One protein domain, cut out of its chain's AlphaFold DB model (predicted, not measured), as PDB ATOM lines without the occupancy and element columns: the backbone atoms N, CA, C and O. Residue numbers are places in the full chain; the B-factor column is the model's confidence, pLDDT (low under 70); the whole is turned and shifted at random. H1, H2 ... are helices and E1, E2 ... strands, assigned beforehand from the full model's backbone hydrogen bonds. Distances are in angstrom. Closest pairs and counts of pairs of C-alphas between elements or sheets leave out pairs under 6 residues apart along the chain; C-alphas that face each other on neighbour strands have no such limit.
ATOM      1  N   ILE A 128       1.774  -2.572 -76.208       71.69
ATOM      2  CA  ILE A 128       1.377  -1.974 -74.925       71.69
ATOM      3  C   ILE A 128       2.502  -2.130 -73.906       71.69
ATOM      4  O   ILE A 128       2.829  -1.170 -73.226       71.69
ATOM      5  N   TYR A 129       3.154  -3.290 -73.842       71.06
ATOM      6  CA  TYR A 129       4.319  -3.511 -72.990       71.06
ATOM      7  C   TYR A 129       5.488  -2.610 -73.390       71.06
ATOM      8  O   TYR A 129       6.142  -2.042 -72.519       71.06
ATOM      9  N   HIS A 130       5.749  -2.420 -74.687       70.19
ATOM     10  CA  HIS A 130       6.787  -1.499 -75.154       70.19
ATOM     11  C   HIS A 130       6.449  -0.035 -74.836       70.19
ATOM     12  O   HIS A 130       7.301   0.698 -74.352       70.19
ATOM     13  N   GLU A 131       5.214   0.408 -75.065       72.06
ATOM     14  CA  GLU A 131       4.762   1.757 -74.708       72.06
ATOM     15  C   GLU A 131       4.759   1.966 -73.193       72.06
ATOM     16  O   GLU A 131       5.188   3.012 -72.724       72.06
ATOM     17  N   TYR A 132       4.354   0.963 -72.417       71.25
ATOM     18  CA  TYR A 132       4.394   0.982 -70.960       71.25
ATOM     19  C   TYR A 132       5.831   1.053 -70.445       71.25
ATOM     20  O   TYR A 132       6.155   1.938 -69.661       71.25
ATOM     21  N   THR A 133       6.721   0.180 -70.918       63.78
ATOM     22  CA  THR A 133       8.147   0.220 -70.556       63.78
ATOM     23  C   THR A 133       8.803   1.516 -71.012       63.78
ATOM     24  O   THR A 133       9.597   2.075 -70.263       63.78
ATOM     25  N   HIS A 134       8.425   2.052 -72.173       71.62
ATOM     26  CA  HIS A 134       8.861   3.364 -72.633       71.62
ATOM     27  C   HIS A 134       8.339   4.482 -71.724       71.62
ATOM     28  O   HIS A 134       9.111   5.355 -71.347       71.62
ATOM     29  N   LEU A 135       7.068   4.462 -71.316       69.88
ATOM     30  CA  LEU A 135       6.488   5.430 -70.380       69.88
ATOM     31  C   LEU A 135       7.161   5.344 -69.008       69.88
ATOM     32  O   LEU A 135       7.550   6.375 -68.473       69.88
ATOM     33  N   MET A 136       7.390   4.140 -68.480       62.34
ATOM     34  CA  MET A 136       8.139   3.913 -67.240       62.34
ATOM     35  C   MET A 136       9.598   4.381 -67.359       62.34
ATOM     36  O   MET A 136      10.129   5.023 -66.452       62.34
ATOM     37  N   ALA A 137      10.247   4.138 -68.500       63.59
ATOM     38  CA  ALA A 137      11.596   4.628 -68.792       63.59
ATOM     39  C   ALA A 137      11.641   6.147 -69.037       63.59
ATOM     40  O   ALA A 137      12.685   6.768 -68.840       63.59
ATOM     41  N   THR A 138      10.528   6.754 -69.451       74.50
ATOM     42  CA  THR A 138      10.396   8.203 -69.660       74.50
ATOM     43  C   THR A 138      10.173   8.914 -68.330       74.50
ATOM     44  O   THR A 138      10.835   9.909 -68.048       74.50
ATOM     45  N   THR A 139       9.294   8.386 -67.473       76.25
ATOM     46  CA  THR A 139       9.062   8.940 -66.132       76.25
ATOM     47  C   THR A 139      10.232   8.665 -65.191       76.25
ATOM     48  O   THR A 139      10.414   9.409 -64.224       76.25
ATOM     49  N   ARG A 140      11.030   7.614 -65.457       87.88
ATOM     50  CA  ARG A 140      12.192   7.173 -64.657       87.88
ATOM     51  C   ARG A 140      11.880   7.075 -63.165       87.88
ATOM     52  O   ARG A 140      12.769   7.284 -62.335       87.88
ATOM     53  N   THR A 141      10.619   6.804 -62.839       92.12
ATOM     54  CA  THR A 141      10.098   6.795 -61.474       92.12
ATOM     55  C   THR A 141       9.704   5.376 -61.113       92.12
ATOM     56  O   THR A 141       8.823   4.794 -61.739       92.12
ATOM     57  N   LEU A 142      10.380   4.820 -60.116       92.94
ATOM     58  CA  LEU A 142      10.105   3.498 -59.579       92.94
ATOM     59  C   LEU A 142       9.108   3.611 -58.427       92.94
ATOM     60  O   LEU A 142       9.361   4.346 -57.479       92.94
ATOM     61  N   ASN A 143       8.004   2.872 -58.489       93.31
ATOM     62  CA  ASN A 143       7.051   2.778 -57.385       93.31
ATOM     63  C   ASN A 143       7.298   1.477 -56.622       93.31
ATOM     64  O   ASN A 143       7.220   0.398 -57.207       93.31
ATOM     65  N   LEU A 144       7.606   1.578 -55.334       94.88
ATOM     66  CA  LEU A 144       7.835   0.443 -54.445       94.88
ATOM     67  C   LEU A 144       6.803   0.477 -53.326       94.88
ATOM     68  O   LEU A 144       6.540   1.534 -52.758       94.88
ATOM     69  N   SER A 145       6.231  -0.676 -52.992       95.56
ATOM     70  CA  SER A 145       5.280  -0.798 -51.889       95.56
ATOM     71  C   SER A 145       5.661  -1.968 -50.996       95.56
ATOM     72  O   SER A 145       5.880  -3.081 -51.476       95.56
ATOM     73  N   LEU A 146       5.737  -1.709 -49.697       95.50
ATOM     74  CA  LEU A 146       5.937  -2.711 -48.663       95.50
ATOM     75  C   LEU A 146       4.749  -2.670 -47.710       95.50
ATOM     76  O   LEU A 146       4.306  -1.605 -47.294       95.50
ATOM     77  N   SER A 147       4.241  -3.834 -47.357       95.44
ATOM     78  CA  SER A 147       3.034  -4.051 -46.576       95.44
ATOM     79  C   SER A 147       3.189  -5.322 -45.745       95.44
ATOM     80  O   SER A 147       4.067  -6.134 -46.040       95.44
ATOM     81  N   PRO A 148       2.334  -5.563 -44.740       94.12
ATOM     82  CA  PRO A 148       2.417  -6.792 -43.957       94.12
ATOM     83  C   PRO A 148       2.297  -8.066 -44.808       94.12
ATOM     84  O   PRO A 148       2.864  -9.090 -44.448       94.12
ATOM     85  N   GLN A 149       1.590  -8.010 -45.944       93.62
ATOM     86  CA  GLN A 149       1.354  -9.163 -46.817       93.62
ATOM     87  C   GLN A 149       2.583  -9.574 -47.639       93.62
ATOM     88  O   GLN A 149       2.716 -10.745 -47.982       93.62
ATOM     89  N   ASN A 150       3.466  -8.628 -47.972       92.50
ATOM     90  CA  ASN A 150       4.672  -8.881 -48.769       92.50
ATOM     91  C   ASN A 150       5.972  -8.691 -47.971       92.50
ATOM     92  O   ASN A 150       7.059  -8.755 -48.543       92.50
ATOM     93  N   PHE A 151       5.875  -8.465 -46.657       92.81
ATOM     94  CA  PHE A 151       7.037  -8.350 -45.787       92.81
ATOM     95  C   PHE A 151       7.681  -9.729 -45.576       92.81
ATOM     96  O   PHE A 151       6.993 -10.661 -45.150       92.81
ATOM     97  N   PRO A 152       8.988  -9.896 -45.851       89.56
ATOM     98  CA  PRO A 152       9.638 -11.188 -45.711       89.56
ATOM     99  C   PRO A 152       9.652 -11.630 -44.233       89.56
ATOM    100  O   PRO A 152      10.137 -10.888 -43.371       89.56
ATOM    101  N   PRO A 153       9.169 -12.847 -43.911       83.56
ATOM    102  CA  PRO A 153       9.103 -13.338 -42.531       83.56
ATOM    103  C   PRO A 153      10.468 -13.389 -41.834       83.56
ATOM    104  O   PRO A 153      10.551 -13.204 -40.623       83.56
ATOM    105  N   SER A 154      11.539 -13.590 -42.608       79.69
ATOM    106  CA  SER A 154      12.930 -13.653 -42.142       79.69
ATOM    107  C   SER A 154      13.395 -12.373 -41.440       79.69
ATOM    108  O   SER A 154      14.214 -12.445 -40.529       79.69
ATOM    109  N   GLN A 174      18.817  -5.379 -64.363       87.75
ATOM    110  CA  GLN A 174      18.839  -4.788 -65.704       87.75
ATOM    111  C   GLN A 174      18.080  -3.454 -65.777       87.75
ATOM    112  O   GLN A 174      18.422  -2.599 -66.589       87.75
ATOM    113  N   THR A 175      17.050  -3.266 -64.943       87.56
ATOM    114  CA  THR A 175      16.199  -2.064 -64.967       87.56
ATOM    115  C   THR A 175      16.592  -1.048 -63.901       87.56
ATOM    116  O   THR A 175      16.378   0.144 -64.106       87.56
ATOM    117  N   ALA A 176      17.228  -1.490 -62.812       90.44
ATOM    118  CA  ALA A 176      17.739  -0.637 -61.738       90.44
ATOM    119  C   ALA A 176      18.478   0.636 -62.220       90.44
ATOM    120  O   ALA A 176      18.149   1.724 -61.738       90.44
ATOM    121  N   PRO A 177      19.401   0.579 -63.207       90.50
ATOM    122  CA  PRO A 177      20.133   1.763 -63.659       90.50
ATOM    123  C   PRO A 177      19.275   2.818 -64.373       90.50
ATOM    124  O   PRO A 177      19.732   3.953 -64.529       90.50
ATOM    125  N   LEU A 178      18.072   2.459 -64.835       89.56
ATOM    126  CA  LEU A 178      17.189   3.336 -65.609       89.56
ATOM    127  C   LEU A 178      16.424   4.327 -64.722       89.56
ATOM    128  O   LEU A 178      16.016   5.393 -65.195       89.56
ATOM    129  N   TYR A 179      16.229   3.991 -63.446       91.75
ATOM    130  CA  TYR A 179      15.452   4.807 -62.521       91.75
ATOM    131  C   TYR A 179      16.274   5.974 -61.971       91.75
ATOM    132  O   TYR A 179      17.459   5.853 -61.664       91.75
ATOM    133  N   ARG A 180      15.620   7.131 -61.859       92.62
ATOM    134  CA  ARG A 180      16.181   8.372 -61.295       92.62
ATOM    135  C   ARG A 180      15.384   8.866 -60.099       92.62
ATOM    136  O   ARG A 180      15.924   9.575 -59.257       92.62
ATOM    137  N   LYS A 181      14.109   8.492 -60.030       94.19
ATOM    138  CA  LYS A 181      13.207   8.812 -58.933       94.19
ATOM    139  C   LYS A 181      12.646   7.522 -58.346       94.19
ATOM    140  O   LYS A 181      12.414   6.567 -59.088       94.19
ATOM    141  N   ALA A 182      12.396   7.505 -57.047       95.12
ATOM    142  CA  ALA A 182      11.684   6.428 -56.379       95.12
ATOM    143  C   ALA A 182      10.568   6.998 -55.501       95.12
ATOM    144  O   ALA A 182      10.770   7.952 -54.752       95.12
ATOM    145  N   HIS A 183       9.391   6.399 -55.595       95.50
ATOM    146  CA  HIS A 183       8.279   6.623 -54.691       95.50
ATOM    147  C   HIS A 183       8.050   5.334 -53.908       95.50
ATOM    148  O   HIS A 183       7.742   4.292 -54.483       95.50
ATOM    149  N   ILE A 184       8.267   5.389 -52.602       95.94
ATOM    150  CA  ILE A 184       8.252   4.222 -51.726       95.94
ATOM    151  C   ILE A 184       7.093   4.380 -50.758       95.94
ATOM    152  O   ILE A 184       7.020   5.378 -50.055       95.94
ATOM    153  N   THR A 185       6.207   3.397 -50.696       95.81
ATOM    154  CA  THR A 185       5.108   3.345 -49.729       95.81
ATOM    155  C   THR A 185       5.366   2.219 -48.736       95.81
ATOM    156  O   THR A 185       5.545   1.073 -49.136       95.81
ATOM    157  N   LEU A 186       5.397   2.524 -47.441       95.31
ATOM    158  CA  LEU A 186       5.532   1.546 -46.364       95.31
ATOM    159  C   LEU A 186       4.245   1.511 -45.547       95.31
ATOM    160  O   LEU A 186       3.917   2.484 -44.875       95.31
ATOM    161  N   ILE A 187       3.545   0.384 -45.558       94.50
ATOM    162  CA  ILE A 187       2.426   0.091 -44.669       94.50
ATOM    163  C   ILE A 187       2.979  -0.747 -43.519       94.50
ATOM    164  O   ILE A 187       3.301  -1.916 -43.703       94.50
ATOM    165  N   VAL A 188       3.139  -0.134 -42.349       94.31
ATOM    166  CA  VAL A 188       3.920  -0.693 -41.238       94.31
ATOM    167  C   VAL A 188       3.022  -1.069 -40.066       94.31
ATOM    168  O   VAL A 188       2.181  -0.277 -39.638       94.31
ATOM    169  N   THR A 189       3.238  -2.264 -39.526       93.44
ATOM    170  CA  THR A 189       2.656  -2.772 -38.274       93.44
ATOM    171  C   THR A 189       3.755  -2.970 -37.226       93.44
ATOM    172  O   THR A 189       4.939  -3.019 -37.571       93.44
ATOM    173  N   SER A 190       3.391  -3.111 -35.945       92.00
ATOM    174  CA  SER A 190       4.383  -3.302 -34.876       92.00
ATOM    175  C   SER A 190       5.324  -4.511 -35.077       92.00
ATOM    176  O   SER A 190       6.522  -4.340 -34.830       92.00
ATOM    177  N   PRO A 191       4.902  -5.685 -35.607       90.81
ATOM    178  CA  PRO A 191       5.813  -6.819 -35.803       90.81
ATOM    179  C   PRO A 191       6.882  -6.571 -36.875       90.81
ATOM    180  O   PRO A 191       7.991  -7.091 -36.774       90.81
ATOM    181  N   MET A 192       6.590  -5.733 -37.879       92.12
ATOM    182  CA  MET A 192       7.529  -5.422 -38.968       92.12
ATOM    183  C   MET A 192       8.752  -4.626 -38.499       92.12
ATOM    184  O   MET A 192       9.747  -4.533 -39.216       92.12
ATOM    185  N   LEU A 193       8.696  -4.028 -37.307       89.25
ATOM    186  CA  LEU A 193       9.802  -3.244 -36.760       89.25
ATOM    187  C   LEU A 193      10.991  -4.117 -36.337       89.25
ATOM    188  O   LEU A 193      12.108  -3.603 -36.233       89.25
ATOM    189  N   GLY A 194      10.754  -5.410 -36.081       85.94
ATOM    190  CA  GLY A 194      11.774  -6.343 -35.598       85.94
ATOM    191  C   GLY A 194      12.286  -6.019 -34.190       85.94
ATOM    192  O   GLY A 194      13.401  -6.402 -33.845       85.94
ATOM    193  N   VAL A 195      11.503  -5.287 -33.386       85.81
ATOM    194  CA  VAL A 195      11.834  -4.956 -31.991       85.81
ATOM    195  C   VAL A 195      10.844  -5.632 -31.035       85.81
ATOM    196  O   VAL A 195       9.640  -5.552 -31.275       85.81
ATOM    197  N   PRO A 196      11.305  -6.260 -29.934       84.81
ATOM    198  CA  PRO A 196      10.409  -6.905 -28.967       84.81
ATOM    199  C   PRO A 196       9.425  -5.935 -28.304       84.81
ATOM    200  O   PRO A 196       8.308  -6.311 -27.968       84.81
ATOM    201  N   ASN A 197       9.852  -4.684 -28.104       86.19
ATOM    202  CA  ASN A 197       9.030  -3.627 -27.534       86.19
ATOM    203  C   ASN A 197       9.183  -2.335 -28.361       86.19
ATOM    204  O   ASN A 197      10.218  -1.668 -28.249       86.19
ATOM    205  N   PRO A 198       8.163  -1.947 -29.148       84.88
ATOM    206  CA  PRO A 198       8.170  -0.717 -29.942       84.88
ATOM    207  C   PRO A 198       8.375   0.563 -29.118       84.88
ATOM    208  O   PRO A 198       8.933   1.532 -29.625       84.88
ATOM    209  N   HIS A 199       7.976   0.570 -27.841       83.00
ATOM    210  CA  HIS A 199       8.147   1.725 -26.953       83.00
ATOM    211  C   HIS A 199       9.598   1.930 -26.508       83.00
ATOM    212  O   HIS A 199      10.006   3.050 -26.220       83.00
ATOM    213  N   ALA A 200      10.395   0.866 -26.455       84.62
ATOM    214  CA  ALA A 200      11.805   0.949 -26.076       84.62
ATOM    215  C   ALA A 200      12.732   1.150 -27.290       84.62
ATOM    216  O   ALA A 200      13.955   1.067 -27.157       84.62
ATOM    217  N   MET A 201      12.167   1.377 -28.481       86.19
ATOM    218  CA  MET A 201      12.942   1.569 -29.701       86.19
ATOM    219  C   MET A 201      13.823   2.822 -29.583       86.19
ATOM    220  O   MET A 201      13.418   3.832 -29.023       86.19
ATOM    221  N   GLN A 202      15.044   2.753 -30.110       87.00
ATOM    222  CA  GLN A 202      15.968   3.887 -30.197       87.00
ATOM    223  C   GLN A 202      16.215   4.230 -31.674       87.00
ATOM    224  O   GLN A 202      16.025   3.361 -32.536       87.00
ATOM    225  N   PRO A 203      16.645   5.464 -32.003       83.88
ATOM    226  CA  PRO A 203      17.052   5.801 -33.363       83.88
ATOM    227  C   PRO A 203      18.144   4.831 -33.840       83.88
ATOM    228  O   PRO A 203      19.061   4.512 -33.092       83.88
ATOM    229  N   GLY A 204      18.031   4.323 -35.067       82.12
ATOM    230  CA  GLY A 204      18.976   3.354 -35.632       82.12
ATOM    231  C   GLY A 204      18.724   1.885 -35.269       82.12
ATOM    232  O   GLY A 204      19.310   1.012 -35.906       82.12
ATOM    233  N   HIS A 205      17.834   1.565 -34.321       85.38
ATOM    234  CA  HIS A 205      17.487   0.169 -33.989       85.38
ATOM    235  C   HIS A 205      16.375  -0.423 -34.861       85.38
ATOM    236  O   HIS A 205      16.166  -1.633 -34.839       85.38
ATOM    237  N   CYS A 206      15.678   0.392 -35.654       86.81
ATOM    238  CA  CYS A 206      14.635  -0.099 -36.547       86.81
ATOM    239  C   CYS A 206      15.260  -0.881 -37.719       86.81
ATOM    240  O   CYS A 206      15.834  -0.302 -38.648       86.81
ATOM    241  N   ASN A 207      15.141  -2.213 -37.670       87.12
ATOM    242  CA  ASN A 207      15.686  -3.104 -38.696       87.12
ATOM    243  C   ASN A 207      15.087  -2.796 -40.069       87.12
ATOM    244  O   ASN A 207      15.831  -2.693 -41.037       87.12
ATOM    245  N   LEU A 208      13.776  -2.539 -40.131       90.50
ATOM    246  CA  LEU A 208      13.078  -2.173 -41.363       90.50
ATOM    247  C   LEU A 208      13.750  -0.993 -42.082       90.50
ATOM    248  O   LEU A 208      14.053  -1.096 -43.267       90.50
ATOM    249  N   THR A 209      14.014   0.113 -41.380       89.81
ATOM    250  CA  THR A 209      14.648   1.286 -42.004       89.81
ATOM    251  C   THR A 209      16.079   1.016 -42.434       89.81
ATOM    252  O   THR A 209      16.493   1.498 -43.482       89.81
ATOM    253  N   ARG A 210      16.829   0.226 -41.656       87.94
ATOM    254  CA  ARG A 210      18.219  -0.098 -41.985       87.94
ATOM    255  C   ARG A 210      18.291  -0.956 -43.240       87.94
ATOM    256  O   ARG A 210      19.044  -0.631 -44.152       87.94
ATOM    257  N   THR A 211      17.478  -2.010 -43.311       90.25
ATOM    258  CA  THR A 211      17.436  -2.892 -44.479       90.25
ATOM    259  C   THR A 211      16.904  -2.152 -45.703       90.25
ATOM    260  O   THR A 211      17.466  -2.298 -46.783       90.25
ATOM    261  N   LEU A 212      15.899  -1.283 -45.533       92.44
ATOM    262  CA  LEU A 212      15.427  -0.390 -46.590       92.44
ATOM    263  C   LEU A 212      16.564   0.481 -47.141       92.44
ATOM    264  O   LEU A 212      16.801   0.473 -48.344       92.44
ATOM    265  N   CYS A 213      17.289   1.206 -46.284       90.38
ATOM    266  CA  CYS A 213      18.407   2.046 -46.715       90.38
ATOM    267  C   CYS A 213      19.503   1.230 -47.408       90.38
ATOM    268  O   CYS A 213      19.943   1.602 -48.494       90.38
ATOM    269  N   ALA A 214      19.912   0.102 -46.819       89.69
ATOM    270  CA  ALA A 214      20.933  -0.774 -47.387       89.69
ATOM    271  C   ALA A 214      20.538  -1.290 -48.779       89.69
ATOM    272  O   ALA A 214      21.344  -1.257 -49.707       89.69
ATOM    273  N   GLU A 215      19.285  -1.710 -48.955       91.69
ATOM    274  CA  GLU A 215      18.804  -2.218 -50.234       91.69
ATOM    275  C   GLU A 215      18.673  -1.124 -51.292       91.69
ATOM    276  O   GLU A 215      19.066  -1.338 -52.440       91.69
ATOM    277  N   LEU A 216      18.168   0.057 -50.927       92.19
ATOM    278  CA  LEU A 216      18.093   1.183 -51.857       92.19
ATOM    279  C   LEU A 216      19.497   1.638 -52.283       92.19
ATOM    280  O   LEU A 216      19.716   1.866 -53.470       92.19
ATOM    281  N   ASN A 217      20.455   1.699 -51.352       90.25
ATOM    282  CA  ASN A 217      21.863   1.981 -51.650       90.25
ATOM    283  C   ASN A 217      22.457   0.949 -52.617       90.25
ATOM    284  O   ASN A 217      23.076   1.315 -53.612       90.25
ATOM    285  N   ALA A 218      22.245  -0.342 -52.349       90.88
ATOM    286  CA  ALA A 218      22.834  -1.415 -53.142       90.88
ATOM    287  C   ALA A 218      22.200  -1.549 -54.536       90.88
ATOM    288  O   ALA A 218      22.898  -1.805 -55.517       90.88
ATOM    289  N   LYS A 219      20.875  -1.401 -54.638       92.06
ATOM    290  CA  LYS A 219      20.127  -1.707 -55.867       92.06
ATOM    291  C   LYS A 219      19.771  -0.495 -56.701       92.06
ATOM    292  O   LYS A 219      19.525  -0.649 -57.892       92.06
ATOM    293  N   LEU A 220      19.698   0.690 -56.106       93.00
ATOM    294  CA  LEU A 220      19.248   1.908 -56.777       93.00
ATOM    295  C   LEU A 220      20.263   3.054 -56.628       93.00
ATOM    296  O   LEU A 220      19.868   4.169 -56.285       93.00
ATOM    297  N   PRO A 221      21.551   2.843 -56.971       90.19
ATOM    298  CA  PRO A 221      22.594   3.872 -56.826       90.19
ATOM    299  C   PRO A 221      22.341   5.112 -57.700       90.19
ATOM    300  O   PRO A 221      22.906   6.180 -57.511       90.19
ATOM    301  N   ASN A 222      21.478   4.957 -58.698       91.44
ATOM    302  CA  ASN A 222      21.163   5.946 -59.713       91.44
ATOM    303  C   ASN A 222      19.966   6.840 -59.359       91.44
ATOM    304  O   ASN A 222      19.677   7.780 -60.110       91.44
ATOM    305  N   VAL A 223      19.256   6.532 -58.270       92.75
ATOM    306  CA  VAL A 223      18.083   7.280 -57.821       92.75
ATOM    307  C   VAL A 223      18.537   8.501 -57.030       92.75
ATOM    308  O   VAL A 223      19.124   8.386 -55.963       92.75
ATOM    309  N   THR A 224      18.237   9.689 -57.549       91.19
ATOM    310  CA  THR A 224      18.619  10.966 -56.932       91.19
ATOM    311  C   THR A 224      17.492  11.602 -56.133       91.19
ATOM    312  O   THR A 224      17.754  12.526 -55.370       91.19
ATOM    313  N   HIS A 225      16.256  11.139 -56.334       92.62
ATOM    314  CA  HIS A 225      15.075  11.665 -55.663       92.62
ATOM    315  C   HIS A 225      14.216  10.539 -55.115       92.62
ATOM    316  O   HIS A 225      13.630   9.777 -55.886       92.62
ATOM    317  N   THR A 226      14.088  10.479 -53.797       94.81
ATOM    318  CA  THR A 226      13.238   9.494 -53.135       94.81
ATOM    319  C   THR A 226      12.166  10.190 -52.314       94.81
ATOM    320  O   THR A 226      12.456  11.001 -51.433       94.81
ATOM    321  N   THR A 227      10.912   9.856 -52.599       95.00
ATOM    322  CA  THR A 227       9.762  10.196 -51.757       95.00
ATOM    323  C   THR A 227       9.345   8.947 -51.001       95.00
ATOM    324  O   THR A 227       9.161   7.893 -51.610       95.00
ATOM    325  N   LEU A 228       9.213   9.053 -49.684       95.56
ATOM    326  CA  LEU A 228       8.834   7.945 -48.818       95.56
ATOM    327  C   LEU A 228       7.527   8.274 -48.104       95.56
ATOM    328  O   LEU A 228       7.464   9.188 -47.287       95.56
ATOM    329  N   HIS A 229       6.493   7.496 -48.376       94.88
ATOM    330  CA  HIS A 229       5.216   7.555 -47.689       94.88
ATOM    331  C   HIS A 229       5.137   6.433 -46.658       94.88
ATOM    332  O   HIS A 229       5.217   5.255 -46.987       94.88
ATOM    333  N   ILE A 230       4.988   6.799 -45.393       94.19
ATOM    334  CA  ILE A 230       4.890   5.886 -44.266       94.19
ATOM    335  C   ILE A 230       3.455   5.914 -43.752       94.19
ATOM    336  O   ILE A 230       2.962   6.923 -43.244       94.19
ATOM    337  N   LYS A 231       2.794   4.770 -43.861       93.38
ATOM    338  CA  LYS A 231       1.457   4.511 -43.354       93.38
ATOM    339  C   LYS A 231       1.549   3.529 -42.195       93.38
ATOM    340  O   LYS A 231       1.774   2.341 -42.390       93.38
ATOM    341  N   ALA A 232       1.380   4.017 -40.978       92.12
ATOM    342  CA  ALA A 232       1.431   3.173 -39.791       92.12
ATOM    343  C   ALA A 232       0.025   2.676 -39.420       92.12
ATOM    344  O   ALA A 232      -0.937   3.451 -39.383       92.12
ATOM    345  N   ILE A 233      -0.091   1.376 -39.155       92.00
ATOM    346  CA  ILE A 233      -1.309   0.747 -38.645       92.00
ATOM    347  C   ILE A 233      -1.181   0.674 -37.116       92.00
ATOM    348  O   ILE A 233      -0.312  -0.051 -36.624       92.00
ATOM    349  N   PRO A 234      -1.994   1.433 -36.359       90.00
ATOM    350  CA  PRO A 234      -1.956   1.383 -34.905       90.00
ATOM    351  C   PRO A 234      -2.443   0.019 -34.411       90.00
ATOM    352  O   PRO A 234      -3.334  -0.587 -35.006       90.00
ATOM    353  N   ASP A 235      -1.881  -0.438 -33.300       89.31
ATOM    354  CA  ASP A 235      -2.365  -1.596 -32.550       89.31
ATOM    355  C   ASP A 235      -2.181  -1.339 -31.043       89.31
ATOM    356  O   ASP A 235      -1.725  -0.270 -30.637       89.31
ATOM    357  N   GLN A 236      -2.568  -2.294 -30.197       87.88
ATOM    358  CA  GLN A 236      -2.498  -2.134 -28.739       87.88
ATOM    359  C   GLN A 236      -1.062  -2.026 -28.196       87.88
ATOM    360  O   GLN A 236      -0.871  -1.575 -27.070       87.88
ATOM    361  N   MET A 237      -0.062  -2.443 -28.974       82.25
ATOM    362  CA  MET A 237       1.331  -2.571 -28.550       82.25
ATOM    363  C   MET A 237       2.181  -1.346 -28.890       82.25
ATOM    364  O   MET A 237       3.347  -1.302 -28.491       82.25
ATOM    365  N   TRP A 238       1.660  -0.375 -29.653       85.94
ATOM    366  CA  TRP A 238       2.435   0.807 -30.031       85.94
ATOM    367  C   TRP A 238       1.600   2.016 -30.460       85.94
ATOM    368  O   TRP A 238       0.469   1.912 -30.929       85.94
ATOM    369  N   ASN A 239       2.222   3.194 -30.373       86.75
ATOM    370  CA  ASN A 239       1.704   4.424 -30.958       86.75
ATOM    371  C   ASN A 239       2.490   4.765 -32.244       86.75
ATOM    372  O   ASN A 239       3.701   5.002 -32.152       86.75
ATOM    373  N   PRO A 240       1.831   4.865 -33.419       89.38
ATOM    374  CA  PRO A 240       2.440   5.290 -34.684       89.38
ATOM    375  C   PRO A 240       3.342   6.526 -34.611       89.38
ATOM    376  O   PRO A 240       4.355   6.595 -35.302       89.38
ATOM    377  N   ILE A 241       3.009   7.483 -33.742       88.44
ATOM    378  CA  ILE A 241       3.765   8.726 -33.549       88.44
ATOM    379  C   ILE A 241       5.214   8.451 -33.134       88.44
ATOM    380  O   ILE A 241       6.140   9.103 -33.618       88.44
ATOM    381  N   TRP A 242       5.426   7.468 -32.256       87.38
ATOM    382  CA  TRP A 242       6.762   7.135 -31.758       87.38
ATOM    383  C   TRP A 242       7.617   6.590 -32.895       87.38
ATOM    384  O   TRP A 242       8.774   6.968 -33.065       87.38
ATOM    385  N   PHE A 243       7.020   5.756 -33.738       89.88
ATOM    386  CA  PHE A 243       7.674   5.238 -34.924       89.88
ATOM    387  C   PHE A 243       8.029   6.324 -35.929       89.88
ATOM    388  O   PHE A 243       9.160   6.339 -36.407       89.88
ATOM    389  N   TRP A 244       7.123   7.265 -36.204       91.00
ATOM    390  CA  TRP A 244       7.422   8.395 -37.088       91.00
ATOM    391  C   TRP A 244       8.630   9.185 -36.603       91.00
ATOM    392  O   TRP A 244       9.531   9.474 -37.392       91.00
ATOM    393  N   TYR A 245       8.693   9.456 -35.298       90.69
ATOM    394  CA  TYR A 245       9.849  10.089 -34.685       90.69
ATOM    395  C   TYR A 245      11.134   9.293 -34.966       90.69
ATOM    396  O   TYR A 245      12.035   9.810 -35.626       90.69
ATOM    397  N   TYR A 246      11.218   8.029 -34.544       90.06
ATOM    398  CA  TYR A 246      12.456   7.245 -34.657       90.06
ATOM    399  C   TYR A 246      12.880   6.989 -36.104       90.06
ATOM    400  O   TYR A 246      14.072   7.059 -36.416       90.06
ATOM    401  N   VAL A 247      11.926   6.731 -37.000       90.81
ATOM    402  CA  VAL A 247      12.200   6.564 -38.430       90.81
ATOM    403  C   VAL A 247      12.704   7.859 -39.033       90.81
ATOM    404  O   VAL A 247      13.710   7.832 -39.735       90.81
ATOM    405  N   SER A 248      12.071   8.994 -38.722       90.88
ATOM    406  CA  SER A 248      12.540  10.284 -39.225       90.88
ATOM    407  C   SER A 248      13.979  10.553 -38.782       90.88
ATOM    408  O   SER A 248      14.795  10.931 -39.614       90.88
ATOM    409  N   GLN A 249      14.338  10.298 -37.517       89.19
ATOM    410  CA  GLN A 249      15.710  10.501 -37.037       89.19
ATOM    411  C   GLN A 249      16.698   9.539 -37.703       89.19
ATOM    412  O   GLN A 249      17.769   9.958 -38.138       89.19
ATOM    413  N   THR A 250      16.323   8.267 -37.846       88.06
ATOM    414  CA  THR A 250      17.173   7.254 -38.488       88.06
ATOM    415  C   THR A 250      17.438   7.618 -39.948       88.06
ATOM    416  O   THR A 250      18.588   7.743 -40.358       88.06
ATOM    417  N   LEU A 251      16.389   7.891 -40.726       88.88
ATOM    418  CA  LEU A 251      16.525   8.239 -42.140       88.88
ATOM    419  C   LEU A 251      17.230   9.584 -42.341       88.88
ATOM    420  O   LEU A 251      17.984   9.746 -43.296       88.88
ATOM    421  N   LYS A 252      17.052  10.557 -41.442       87.44
ATOM    422  CA  LYS A 252      17.808  11.816 -41.501       87.44
ATOM    423  C   LYS A 252      19.320  11.607 -41.357       87.44
ATOM    424  O   LYS A 252      20.075  12.376 -41.953       87.44
ATOM    425  N   ASN A 253      19.743  10.598 -40.594       81.69
ATOM    426  CA  ASN A 253      21.151  10.280 -40.356       81.69
ATOM    427  C   ASN A 253      21.761   9.432 -41.482       81.69
ATOM    428  O   ASN A 253      22.878   9.714 -41.908       81.69
ATOM    429  N   GLU A 254      21.010   8.457 -41.997       77.00
ATOM    430  CA  GLU A 254      21.449   7.539 -43.065       77.00
ATOM    431  C   GLU A 254      21.539   8.216 -44.447       77.00
ATOM    432  O   GLU A 254      22.223   7.743 -45.345       77.00
ATOM    433  N   THR A 255      20.864   9.352 -44.643       66.25
ATOM    434  CA  THR A 255      20.746  10.016 -45.957       66.25
ATOM    435  C   THR A 255      21.766  11.126 -46.176       66.25
ATOM    436  O   THR A 255      21.477  12.155 -46.812       66.25
ATOM    437  N   ARG A 256      22.974  10.961 -45.627       63.44
ATOM    438  CA  ARG A 256      24.049  11.928 -45.849       63.44
ATOM    439  C   ARG A 256      24.493  11.871 -47.319       63.44
ATOM    440  O   ARG A 256      24.864  10.814 -47.813       63.44
ATOM    441  N   PRO A 257      24.448  13.006 -48.040       59.62
ATOM    442  CA  PRO A 257      24.686  13.048 -49.483       59.62
ATOM    443  C   PRO A 257      26.136  12.747 -49.898       59.62
ATOM    444  O   PRO A 257      26.411  12.691 -51.091       59.62
ATOM    445  N   SER A 258      27.057  12.572 -48.949       61.44
ATOM    446  CA  SER A 258      28.474  12.318 -49.221       61.44
ATOM    447  C   SER A 258      28.744  10.957 -49.873       61.44
ATOM    448  O   SER A 258      29.751  10.825 -50.559       61.44
ATOM    449  N   ASP A 259      27.837   9.984 -49.727       64.88
ATOM    450  CA  ASP A 259      28.166   8.574 -49.984       64.88
ATOM    451  C   ASP A 259      27.503   8.007 -51.257       64.88
ATOM    452  O   ASP A 259      27.528   6.804 -51.499       64.88
ATOM    453  N   GLY A 260      26.903   8.858 -52.099       71.19
ATOM    454  CA  GLY A 260      26.332   8.442 -53.392       71.19
ATOM    455  C   GLY A 260      25.065   7.574 -53.308       71.19
ATOM    456  O   GLY A 260      24.653   7.007 -54.317       71.19
ATOM    457  N   GLY A 261      24.445   7.470 -52.130       70.12
ATOM    458  CA  GLY A 261      23.181   6.762 -51.912       70.12
ATOM    459  C   GLY A 261      21.931   7.532 -52.373       70.12
ATOM    460  O   GLY A 261      22.013   8.723 -52.701       70.12
ATOM    461  N   PRO A 262      20.741   6.894 -52.357       79.00
ATOM    462  CA  PRO A 262      19.488   7.545 -52.674       79.00
ATOM    463  C   PRO A 262      19.225   8.669 -51.684       79.00
ATOM    464  O   PRO A 262      19.116   8.479 -50.469       79.00
ATOM    465  N   ARG A 263      19.077   9.869 -52.232       88.25
ATOM    466  CA  ARG A 263      18.704  11.047 -51.468       88.25
ATOM    467  C   ARG A 263      17.194  11.054 -51.287       88.25
ATOM    468  O   ARG A 263      16.435  11.148 -52.248       88.25
ATOM    469  N   PHE A 264      16.762  10.987 -50.037       92.00
ATOM    470  CA  PHE A 264      15.370  11.228 -49.708       92.00
ATOM    471  C   PHE A 264      15.112  12.729 -49.644       92.00
ATOM    472  O   PHE A 264      15.862  13.471 -49.004       92.00
ATOM    473  N   ASP A 265      14.047  13.154 -50.311       93.00
ATOM    474  CA  ASP A 265      13.645  14.556 -50.384       93.00
ATOM    475  C   ASP A 265      12.389  14.828 -49.559       93.00
ATOM    476  O   ASP A 265      12.254  15.912 -48.993       93.00
ATOM    477  N   VAL A 266      11.482  13.851 -49.479       93.88
ATOM    478  CA  VAL A 266      10.187  14.000 -48.811       93.88
ATOM    479  C   VAL A 266       9.844  12.730 -48.044       93.88
ATOM    480  O   VAL A 266       9.893  11.630 -48.598       93.88
ATOM    481  N   PHE A 267       9.453  12.897 -46.782       94.25
ATOM    482  CA  PHE A 267       8.767  11.888 -45.985       94.25
ATOM    483  C   PHE A 267       7.336  12.332 -45.742       94.25
ATOM    484  O   PHE A 267       7.125  13.441 -45.266       94.25
ATOM    485  N   THR A 268       6.369  11.469 -46.010       93.62
ATOM    486  CA  THR A 268       4.968  11.702 -45.662       93.62
ATOM    487  C   THR A 268       4.565  10.677 -44.621       93.62
ATOM    488  O   THR A 268       4.773   9.483 -44.821       93.62
ATOM    489  N   PHE A 269       3.983  11.118 -43.516       92.81
ATOM    490  CA  PHE A 269       3.539  10.266 -42.422       92.81
ATOM    491  C   PHE A 269       2.017  10.287 -42.340       92.81
ATOM    492  O   PHE A 269       1.391  11.343 -42.407       92.81
ATOM    493  N   SER A 270       1.419   9.108 -42.213       90.94
ATOM    494  CA  SER A 270      -0.033   8.947 -42.122       90.94
ATOM    495  C   SER A 270      -0.403   7.756 -41.243       90.94
ATOM    496  O   SER A 270       0.329   6.763 -41.173       90.94
ATOM    497  N   VAL A 271      -1.535   7.854 -40.544       87.69
ATOM    498  CA  VAL A 271      -2.136   6.730 -39.812       87.69
ATOM    499  C   VAL A 271      -3.254   6.150 -40.675       87.69
ATOM    500  O   VAL A 271      -3.960   6.888 -41.356       87.69
ATOM    501  N   ASN A 272      -3.433   4.828 -40.664       71.75
ATOM    502  CA  ASN A 272      -4.501   4.173 -41.436       71.75
ATOM    503  C   ASN A 272      -5.928   4.586 -41.001       71.75
ATOM    504  O   ASN A 272      -6.875   4.416 -41.761       71.75
ATOM    505  N   SER A 273      -6.092   5.135 -39.796       55.19
ATOM    506  CA  SER A 273      -7.371   5.595 -39.255       55.19
ATOM    507  C   SER A 273      -7.537   7.108 -39.439       55.19
ATOM    508  O   SER A 273      -6.873   7.861 -38.738       55.19
ATOM    509  N   TRP A 274      -8.405   7.512 -40.377       43.66
ATOM    510  CA  TRP A 274      -9.289   8.702 -40.384       43.66
ATOM    511  C   TRP A 274      -8.914   9.921 -39.501       43.66
ATOM    512  O   TRP A 274      -9.768  10.487 -38.827       43.66
ATOM    513  N   MET A 275      -7.658  10.359 -39.494       47.53
ATOM    514  CA  MET A 275      -7.242  11.587 -38.809       47.53
ATOM    515  C   MET A 275      -6.785  12.611 -39.852       47.53
ATOM    516  O   MET A 275      -6.031  12.240 -40.756       47.53
ATOM    517  N   PRO A 276      -7.244  13.871 -39.751       42.88
ATOM    518  CA  PRO A 276      -6.797  14.958 -40.613       42.88
ATOM    519  C   PRO A 276      -5.341  15.301 -40.271       42.88
ATOM    520  O   PRO A 276      -4.996  15.409 -39.095       42.88
ATOM    521  N   GLY A 277      -4.486  15.453 -41.284       57.44
ATOM    522  CA  GLY A 277      -3.080  15.812 -41.114       57.44
ATOM    523  C   GLY A 277      -2.103  14.715 -41.538       57.44
ATOM    524  O   GLY A 277      -1.594  13.957 -40.713       57.44
ATOM    525  N   GLN A 278      -1.762  14.669 -42.823       74.81
ATOM    526  CA  GLN A 278      -0.496  14.139 -43.302       74.81
ATOM    527  C   GLN A 278       0.603  15.098 -42.856       74.81
ATOM    528  O   GLN A 278       0.679  16.250 -43.288       74.81
ATOM    529  N   LEU A 279       1.475  14.619 -41.978       87.00
ATOM    530  CA  LEU A 279       2.694  15.347 -41.663       87.00
ATOM    531  C   LEU A 279       3.703  15.036 -42.739       87.00
ATOM    532  O   LEU A 279       3.968  13.866 -43.027       87.00
ATOM    533  N   CYS A 280       4.286  16.074 -43.316       92.00
ATOM    534  CA  CYS A 280       5.372  15.904 -44.251       92.00
ATOM    535  C   CYS A 280       6.661  16.472 -43.669       92.00
ATOM    536  O   CYS A 280       6.679  17.462 -42.940       92.00
ATOM    537  N   MET A 281       7.765  15.806 -43.969       92.50
ATOM    538  CA  MET A 281       9.099  16.298 -43.694       92.50
ATOM    539  C   MET A 281       9.802  16.454 -45.031       92.50
ATOM    540  O   MET A 281       9.950  15.485 -45.774       92.50
ATOM    541  N   VAL A 282      10.205  17.676 -45.351       93.69
ATOM    542  CA  VAL A 282      10.761  18.037 -46.657       93.69
ATOM    543  C   VAL A 282      12.189  18.523 -46.476       93.69
ATOM    544  O   VAL A 282      12.505  19.269 -45.545       93.69
ATOM    545  N   ARG A 283      13.078  18.103 -47.374       91.00
ATOM    546  CA  ARG A 283      14.446  18.607 -47.432       91.00
ATOM    547  C   ARG A 283      14.462  19.932 -48.196       91.00
ATOM    548  O   ARG A 283      14.167  19.986 -49.387       91.00
ATOM    549  N   SER A 284      14.834  21.008 -47.511       91.12
ATOM    550  CA  SER A 284      15.038  22.336 -48.102       91.12
ATOM    551  C   SER A 284      16.162  22.340 -49.149       91.12
ATOM    552  O   SER A 284      17.006  21.439 -49.196       91.12
ATOM    553  N   GLN A 285      16.237  23.407 -49.953       87.38
ATOM    554  CA  GLN A 285      17.321  23.600 -50.929       87.38
ATOM    555  C   GLN A 285      18.714  23.622 -50.271       87.38
ATOM    556  O   GLN A 285      19.679  23.157 -50.870       87.38
ATOM    557  N   GLY A 286      18.808  24.066 -49.012       86.88
ATOM    558  CA  GLY A 286      20.037  24.036 -48.211       86.88
ATOM    559  C   GLY A 286      20.362  22.675 -47.585       86.88
ATOM    560  O   GLY A 286      21.259  22.589 -46.753       86.88
ATOM    561  N   GLY A 287      19.611  21.618 -47.913       86.62
ATOM    562  CA  GLY A 287      19.813  20.269 -47.379       86.62
ATOM    563  C   GLY A 287      19.290  20.052 -45.955       86.62
ATOM    564  O   GLY A 287      19.349  18.928 -45.464       86.62
ATOM    565  N   LYS A 288      18.749  21.091 -45.304       89.06
ATOM    566  CA  LYS A 288      18.133  20.994 -43.973       89.06
ATOM    567  C   LYS A 288      16.739  20.389 -44.070       89.06
ATOM    568  O   LYS A 288      15.992  20.735 -44.986       89.06
ATOM    569  N   TRP A 289      16.387  19.535 -43.121       91.06
ATOM    570  CA  TRP A 289      15.044  18.978 -42.999       91.06
ATOM    571  C   TRP A 289      14.115  19.951 -42.283       91.06
ATOM    572  O   TRP A 289      14.514  20.571 -41.302       91.06
ATOM    573  N   MET A 290      12.887  20.066 -42.778       93.25
ATOM    574  CA  MET A 290      11.840  20.903 -42.200       93.25
ATOM    575  C   MET A 290      10.553  20.092 -42.115       93.25
ATOM    576  O   MET A 290      10.254  19.308 -43.017       93.25
ATOM    577  N   TRP A 291       9.801  20.280 -41.040       92.75
ATOM    578  CA  TRP A 291       8.456  19.741 -40.906       92.75
ATOM    579  C   TRP A 291       7.461  20.718 -41.503       92.75
ATOM    580  O   TRP A 291       7.488  21.907 -41.183       92.75
ATOM    581  N   CYS A 292       6.574  20.203 -42.340       93.25
ATOM    582  CA  CYS A 292       5.562  20.974 -43.030       93.25
ATOM    583  C   CYS A 292       4.171  20.367 -42.798       93.25
ATOM    584  O   CYS A 292       4.017  19.167 -42.551       93.25
ATOM    585  N   CYS A 293       3.148  21.217 -42.875       91.56
ATOM    586  CA  CYS A 293       1.755  20.770 -42.905       91.56
ATOM    587  C   CYS A 293       1.385  20.216 -44.293       91.56
ATOM    588  O   CYS A 293       2.144  20.376 -45.250       91.56
ATOM    589  N   GLU A 294       0.174  19.674 -44.440       88.25
ATOM    590  CA  GLU A 294      -0.362  19.168 -45.719       88.25
ATOM    591  C   GLU A 294      -0.298  20.188 -46.869       88.25
ATOM    592  O   GLU A 294      -0.054  19.821 -48.014       88.25
ATOM    593  N   ASN A 295      -0.448  21.480 -46.558       90.31
ATOM    594  CA  ASN A 295      -0.386  22.572 -47.534       90.31
ATOM    595  C   ASN A 295       1.050  23.027 -47.862       90.31
ATOM    596  O   ASN A 295       1.241  24.011 -48.573       90.31
ATOM    597  N   GLY A 296       2.070  22.359 -47.319       91.50
ATOM    598  CA  GLY A 296       3.480  22.672 -47.563       91.50
ATOM    599  C   GLY A 296       4.055  23.836 -46.747       91.50
ATOM    600  O   GLY A 296       5.253  24.094 -46.853       91.50
ATOM    601  N   HIS A 297       3.265  24.512 -45.905       93.38
ATOM    602  CA  HIS A 297       3.781  25.545 -44.999       93.38
ATOM    603  C   HIS A 297       4.699  24.931 -43.933       93.38
ATOM    604  O   HIS A 297       4.416  23.848 -43.412       93.38
ATOM    605  N   CYS A 298       5.774  25.635 -43.579       93.38
ATOM    606  CA  CYS A 298       6.736  25.183 -42.576       93.38
ATOM    607  C   CYS A 298       6.141  25.313 -41.165       93.38
ATOM    608  O   CYS A 298       5.753  26.400 -40.745       93.38
ATOM    609  N   ILE A 299       6.077  24.206 -40.426       91.75
ATOM    610  CA  ILE A 299       5.696  24.186 -39.005       91.75
ATOM    611  C   ILE A 299       6.940  24.409 -38.146       91.75
ATOM    612  O   ILE A 299       6.916  25.162 -37.175       91.75
ATOM    613  N   SER A 300       8.039  23.734 -38.492       90.06
ATOM    614  CA  SER A 300       9.237  23.691 -37.663       90.06
ATOM    615  C   SER A 300      10.472  23.365 -38.501       90.06
ATOM    616  O   SER A 300      10.484  22.400 -39.267       90.06
ATOM    617  N   ASP A 301      11.534  24.146 -38.329       84.25
ATOM    618  CA  ASP A 301      12.828  23.993 -39.004       84.25
ATOM    619  C   ASP A 301      13.803  23.089 -38.232       84.25
ATOM    620  O   ASP A 301      14.997  23.046 -38.540       84.25
ATOM    621  N   VAL A 302      13.314  22.396 -37.197       71.88
ATOM    622  CA  VAL A 302      14.187  21.768 -36.209       71.88
ATOM    623  C   VAL A 302      14.974  20.617 -36.836       71.88
ATOM    624  O   VAL A 302      14.457  19.529 -37.112       71.88
ATOM    625  N   ALA A 303      16.252  20.917 -37.059       61.91
ATOM    626  CA  ALA A 303      17.148  20.167 -37.916       61.91
ATOM    627  C   ALA A 303      17.450  18.769 -37.356       61.91
ATOM    628  O   ALA A 303      17.315  17.791 -38.088       61.91
ATOM    629  N   TYR A 304      17.809  18.658 -36.075       64.06
ATOM    630  CA  TYR A 304      18.226  17.420 -35.405       64.06
ATOM    631  C   TYR A 304      17.987  17.557 -33.880       64.06
ATOM    632  O   TYR A 304      17.813  18.670 -33.392       64.06
ATOM    633  N   ASP A 305      17.922  16.438 -33.149       72.88
ATOM    634  CA  ASP A 305      17.956  16.369 -31.668       72.88
ATOM    635  C   ASP A 305      16.748  16.890 -30.861       72.88
ATOM    636  O   ASP A 305      16.889  17.279 -29.704       72.88
ATOM    637  N   VAL A 306      15.530  16.838 -31.408       85.56
ATOM    638  CA  VAL A 306      14.319  16.965 -30.567       85.56
ATOM    639  C   VAL A 306      14.067  15.689 -29.796       85.56
ATOM    640  O   VAL A 306      14.204  14.605 -30.345       85.56
ATOM    641  N   THR A 307      13.615  15.796 -28.555       88.69
ATOM    642  CA  THR A 307      13.041  14.663 -27.822       88.69
ATOM    643  C   THR A 307      11.699  14.240 -28.434       88.69
ATOM    644  O   THR A 307      11.020  15.031 -29.091       88.69
ATOM    645  N   VAL A 308      11.244  13.008 -28.165       87.25
ATOM    646  CA  VAL A 308       9.893  12.548 -28.571       87.25
ATOM    647  C   VAL A 308       8.811  13.507 -28.062       87.25
ATOM    648  O   VAL A 308       7.849  13.800 -28.765       87.25
ATOM    649  N   ARG A 309       8.978  14.036 -26.843       88.81
ATOM    650  CA  ARG A 309       8.031  14.977 -26.237       88.81
ATOM    651  C   ARG A 309       7.954  16.290 -27.015       88.81
ATOM    652  O   ARG A 309       6.854  16.777 -27.259       88.81
ATOM    653  N   GLU A 310       9.095  16.851 -27.405       89.19
ATOM    654  CA  GLU A 310       9.150  18.072 -28.219       89.19
ATOM    655  C   GLU A 310       8.623  17.835 -29.629       89.19
ATOM    656  O   GLU A 310       7.912  18.689 -30.149       89.19
ATOM    657  N   PHE A 311       8.904  16.670 -30.218       89.50
ATOM    658  CA  PHE A 311       8.308  16.261 -31.486       89.50
ATOM    659  C   PHE A 311       6.775  16.262 -31.404       89.50
ATOM    660  O   PHE A 311       6.110  16.917 -32.204       89.50
ATOM    661  N   CYS A 312       6.205  15.621 -30.384       88.06
ATOM    662  CA  CYS A 312       4.764  15.652 -30.159       88.06
ATOM    663  C   CYS A 312       4.240  17.087 -29.983       88.06
ATOM    664  O   CYS A 312       3.275  17.483 -30.626       88.06
ATOM    665  N   MET A 313       4.878  17.887 -29.129       89.38
ATOM    666  CA  MET A 313       4.377  19.219 -28.788       89.38
ATOM    667  C   MET A 313       4.478  20.218 -29.947       89.38
ATOM    668  O   MET A 313       3.503  20.900 -30.236       89.38
ATOM    669  N   ARG A 314       5.646  20.315 -30.589       88.25
ATOM    670  CA  ARG A 314       5.972  21.380 -31.556       88.25
ATOM    671  C   ARG A 314       5.674  21.020 -33.005       88.25
ATOM    672  O   ARG A 314       5.612  21.905 -33.843       88.25
ATOM    673  N   ILE A 315       5.601  19.730 -33.330       88.31
ATOM    674  CA  ILE A 315       5.446  19.282 -34.722       88.31
ATOM    675  C   ILE A 315       4.066  18.675 -34.943       88.31
ATOM    676  O   ILE A 315       3.423  18.986 -35.938       88.31
ATOM    677  N   LEU A 316       3.607  17.822 -34.027       87.19
ATOM    678  CA  LEU A 316       2.313  17.149 -34.163       87.19
ATOM    679  C   LEU A 316       1.137  18.009 -33.701       87.19
ATOM    680  O   LEU A 316       0.115  18.044 -34.377       87.19
ATOM    681  N   TYR A 317       1.260  18.650 -32.539       88.19
ATOM    682  CA  TYR A 317       0.143  19.363 -31.913       88.19
ATOM    683  C   TYR A 317       0.171  20.880 -32.111       88.19
ATOM    684  O   TYR A 317      -0.851  21.525 -31.886       88.19
ATOM    685  N   GLU A 318       1.302  21.467 -32.519       88.00
ATOM    686  CA  GLU A 318       1.347  22.896 -32.833       88.00
ATOM    687  C   GLU A 318       0.607  23.138 -34.159       88.00
ATOM    688  O   GLU A 318       0.976  22.561 -35.186       88.00
ATOM    689  N   PRO A 319      -0.450  23.968 -34.170       89.19
ATOM    690  CA  PRO A 319      -1.187  24.231 -35.390       89.19
ATOM    691  C   PRO A 319      -0.330  25.037 -36.371       89.19
ATOM    692  O   PRO A 319       0.461  25.904 -35.988       89.19
ATOM    693  N   CYS A 320      -0.519  24.790 -37.666       92.06
ATOM    694  CA  CYS A 320       0.158  25.569 -38.693       92.06
ATOM    695  C   CYS A 320      -0.332  27.025 -38.660       92.06
ATOM    696  O   CYS A 320      -1.478  27.313 -39.004       92.06
ATOM    697  N   ARG A 321       0.561  27.953 -38.294       92.50
ATOM    698  CA  ARG A 321       0.245  29.386 -38.145       92.50
ATOM    699  C   ARG A 321      -0.304  30.008 -39.430       92.50
ATOM    700  O   ARG A 321      -1.223  30.819 -39.371       92.50
ATOM    701  N   GLU A 322       0.229  29.601 -40.579       93.00
ATOM    702  CA  GLU A 322      -0.224  30.077 -41.891       93.00
ATOM    703  C   GLU A 322      -1.626  29.558 -42.242       93.00
ATOM    704  O   GLU A 322      -2.454  30.326 -42.729       93.00
ATOM    705  N   CYS A 323      -1.929  28.285 -41.949       90.38
ATOM    706  CA  CYS A 323      -3.273  27.737 -42.154       90.38
ATOM    707  C   CYS A 323      -4.297  28.418 -41.235       90.38
ATOM    708  O   CYS A 323      -5.336  28.865 -41.712       90.38
ATOM    709  N   CYS A 324      -3.972  28.579 -39.949       88.19
ATOM    710  CA  CYS A 324      -4.872  29.219 -38.986       88.19
ATOM    711  C   CYS A 324      -5.130  30.702 -39.275       88.19
ATOM    712  O   CYS A 324      -6.152  31.233 -38.852       88.19
ATOM    713  N   SER A 325      -4.208  31.394 -39.950       86.81
ATOM    714  CA  SER A 325      -4.411  32.802 -40.319       86.81
ATOM    715  C   SER A 325      -5.445  32.937 -41.440       86.81
ATOM    716  O   SER A 325      -6.309  33.802 -41.365       86.81
ATOM    717  N   LYS A 326      -5.418  32.029 -42.427       83.25
ATOM    718  CA  LYS A 326      -6.370  32.019 -43.551       83.25
ATOM    719  C   LYS A 326      -7.795  31.672 -43.123       83.25
ATOM    720  O   LYS A 326      -8.735  32.225 -43.678       83.25
ATOM    721  N   GLU A 327      -7.959  30.785 -42.140       79.81
ATOM    722  CA  GLU A 327      -9.287  30.447 -41.602       79.81
ATOM    723  C   GLU A 327      -9.968  31.658 -40.955       79.81
ATOM    724  O   GLU A 327     -11.161  31.854 -41.142       79.81
ATOM    725  N   LYS A 328      -9.207  32.518 -40.267       76.56
ATOM    726  CA  LYS A 328      -9.745  33.707 -39.585       76.56
ATOM    727  C   LYS A 328     -10.090  34.870 -40.513       76.56
ATOM    728  O   LYS A 328     -10.837  35.748 -40.107       76.56
ATOM    729  N   GLU A 329      -9.511  34.921 -41.710       72.25
ATOM    730  CA  GLU A 329      -9.818  35.955 -42.711       72.25
ATOM    731  C   GLU A 329     -11.039  35.597 -43.576       72.25
ATOM    732  O   GLU A 329     -11.549  36.452 -44.298       72.25
ATOM    733  N   GLY A 330     -11.486  34.336 -43.531       67.50
ATOM    734  CA  GLY A 330     -12.646  33.838 -44.273       67.50
ATOM    735  C   GLY A 330     -13.956  33.782 -43.478       67.50
ATOM    736  O   GLY A 330     -14.974  33.413 -44.066       67.50
ATOM    737  N   GLU A 331     -13.930  34.121 -42.185       51.38
ATOM    738  CA  GLU A 331     -15.105  34.294 -41.308       51.38
ATOM    739  C   GLU A 331     -15.512  35.770 -41.197       51.38
ATOM    740  O   GLU A 331     -16.736  36.040 -41.225       51.38
TER     741      GLU A 331
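Overview. This is residues 128 to 154 and 174 to 331 of the 331 residues of an uncharacterized protein of Periconia macrospinosa (UniProt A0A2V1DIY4). A twisted wall of seven strands has helices H4 and H5 over one face, H4 lengthwise over E4 and H5 standing on end near the E7 edge, while H3 only grazes the sheet. Residues 128 to 135 of H1 stick out beyond the E1 edge and residues 324 to 331, with most of H6, beyond the E7 edge. The 185 printed residues hold six named helices and seven named strands, in the chain order H1 E1 E2 H2 H3 E3 H4 E4 E5 E6 E7 H5 H6; the class is mixed, helices and strands. The mixed sheet runs E1 E2 E3 E4 E5 E6 E7, and the whole is compact, with a radius of gyration of the C-alphas of 17.6 A and spans of 53 by 44 by 35 A.

Along the chain. The strands are E1, residues 141 to 146, E2, 181 to 188 (22.1 A), E3, 225 to 232 (22.6 A), E4, 264 to 271 (20.6 A), E5, 279 to 283, E6, 289 to 292, and E7, 298 to 300. The helices are H1, residues 128 to 139, from C-alpha 128 at (1.377, -1.974, -74.925), H2, 190 to 193, H3, 207 to 219 (17.8 A), H4, 240 to 254 (20.9 A), H5, 308 to 316, and H6, 321 to 329, ending at C-alpha 329 (-9.818, 35.955, -42.711).

Arrangement. E1 to E4 are parallel neighbours: N 144 and O 183 are 2.8 A apart, N 184 and O 227 2.8 A, N 228 and O 266 2.9 A. E4 to E7 form a meander of hairpins, each strand antiparallel to the one before: N 267 and O 281 are 2.8 A apart, N 282 and O 290 2.8 A, N 291 and O 300 2.8 A. E2, H2 H3, E3 and E3, H4, E4 are strand-helix-strand units, parallel neighbour strands joined through helices, with right-handed crossovers. H4 and H5 on the same face make two layers, helices over a sheet. H4 is over E4 at a height of 8.5 A, along the strands at 8 degrees on the local plane; H5 stands up from the sheet. Residues 241 to 245 of H4 touch H5, about perpendicular at 83 degrees, closest at C-alphas 245 and 308, 6.6 A. Every O i to N i+4 pair is within hydrogen-bond range in H1, H3, H4 and H5, and 4 of 5 in H6; H2 is too short for one.

Size, cuts and confidence. C-alphas 174 and 331, the farthest apart, are 57.2 A apart. Residues 155 to 173 are not printed, a gap of 25.9 A. H2 to H3 is a long link. Residues 255 to 259 and 273 to 277 are among the 18 under pLDDT 70.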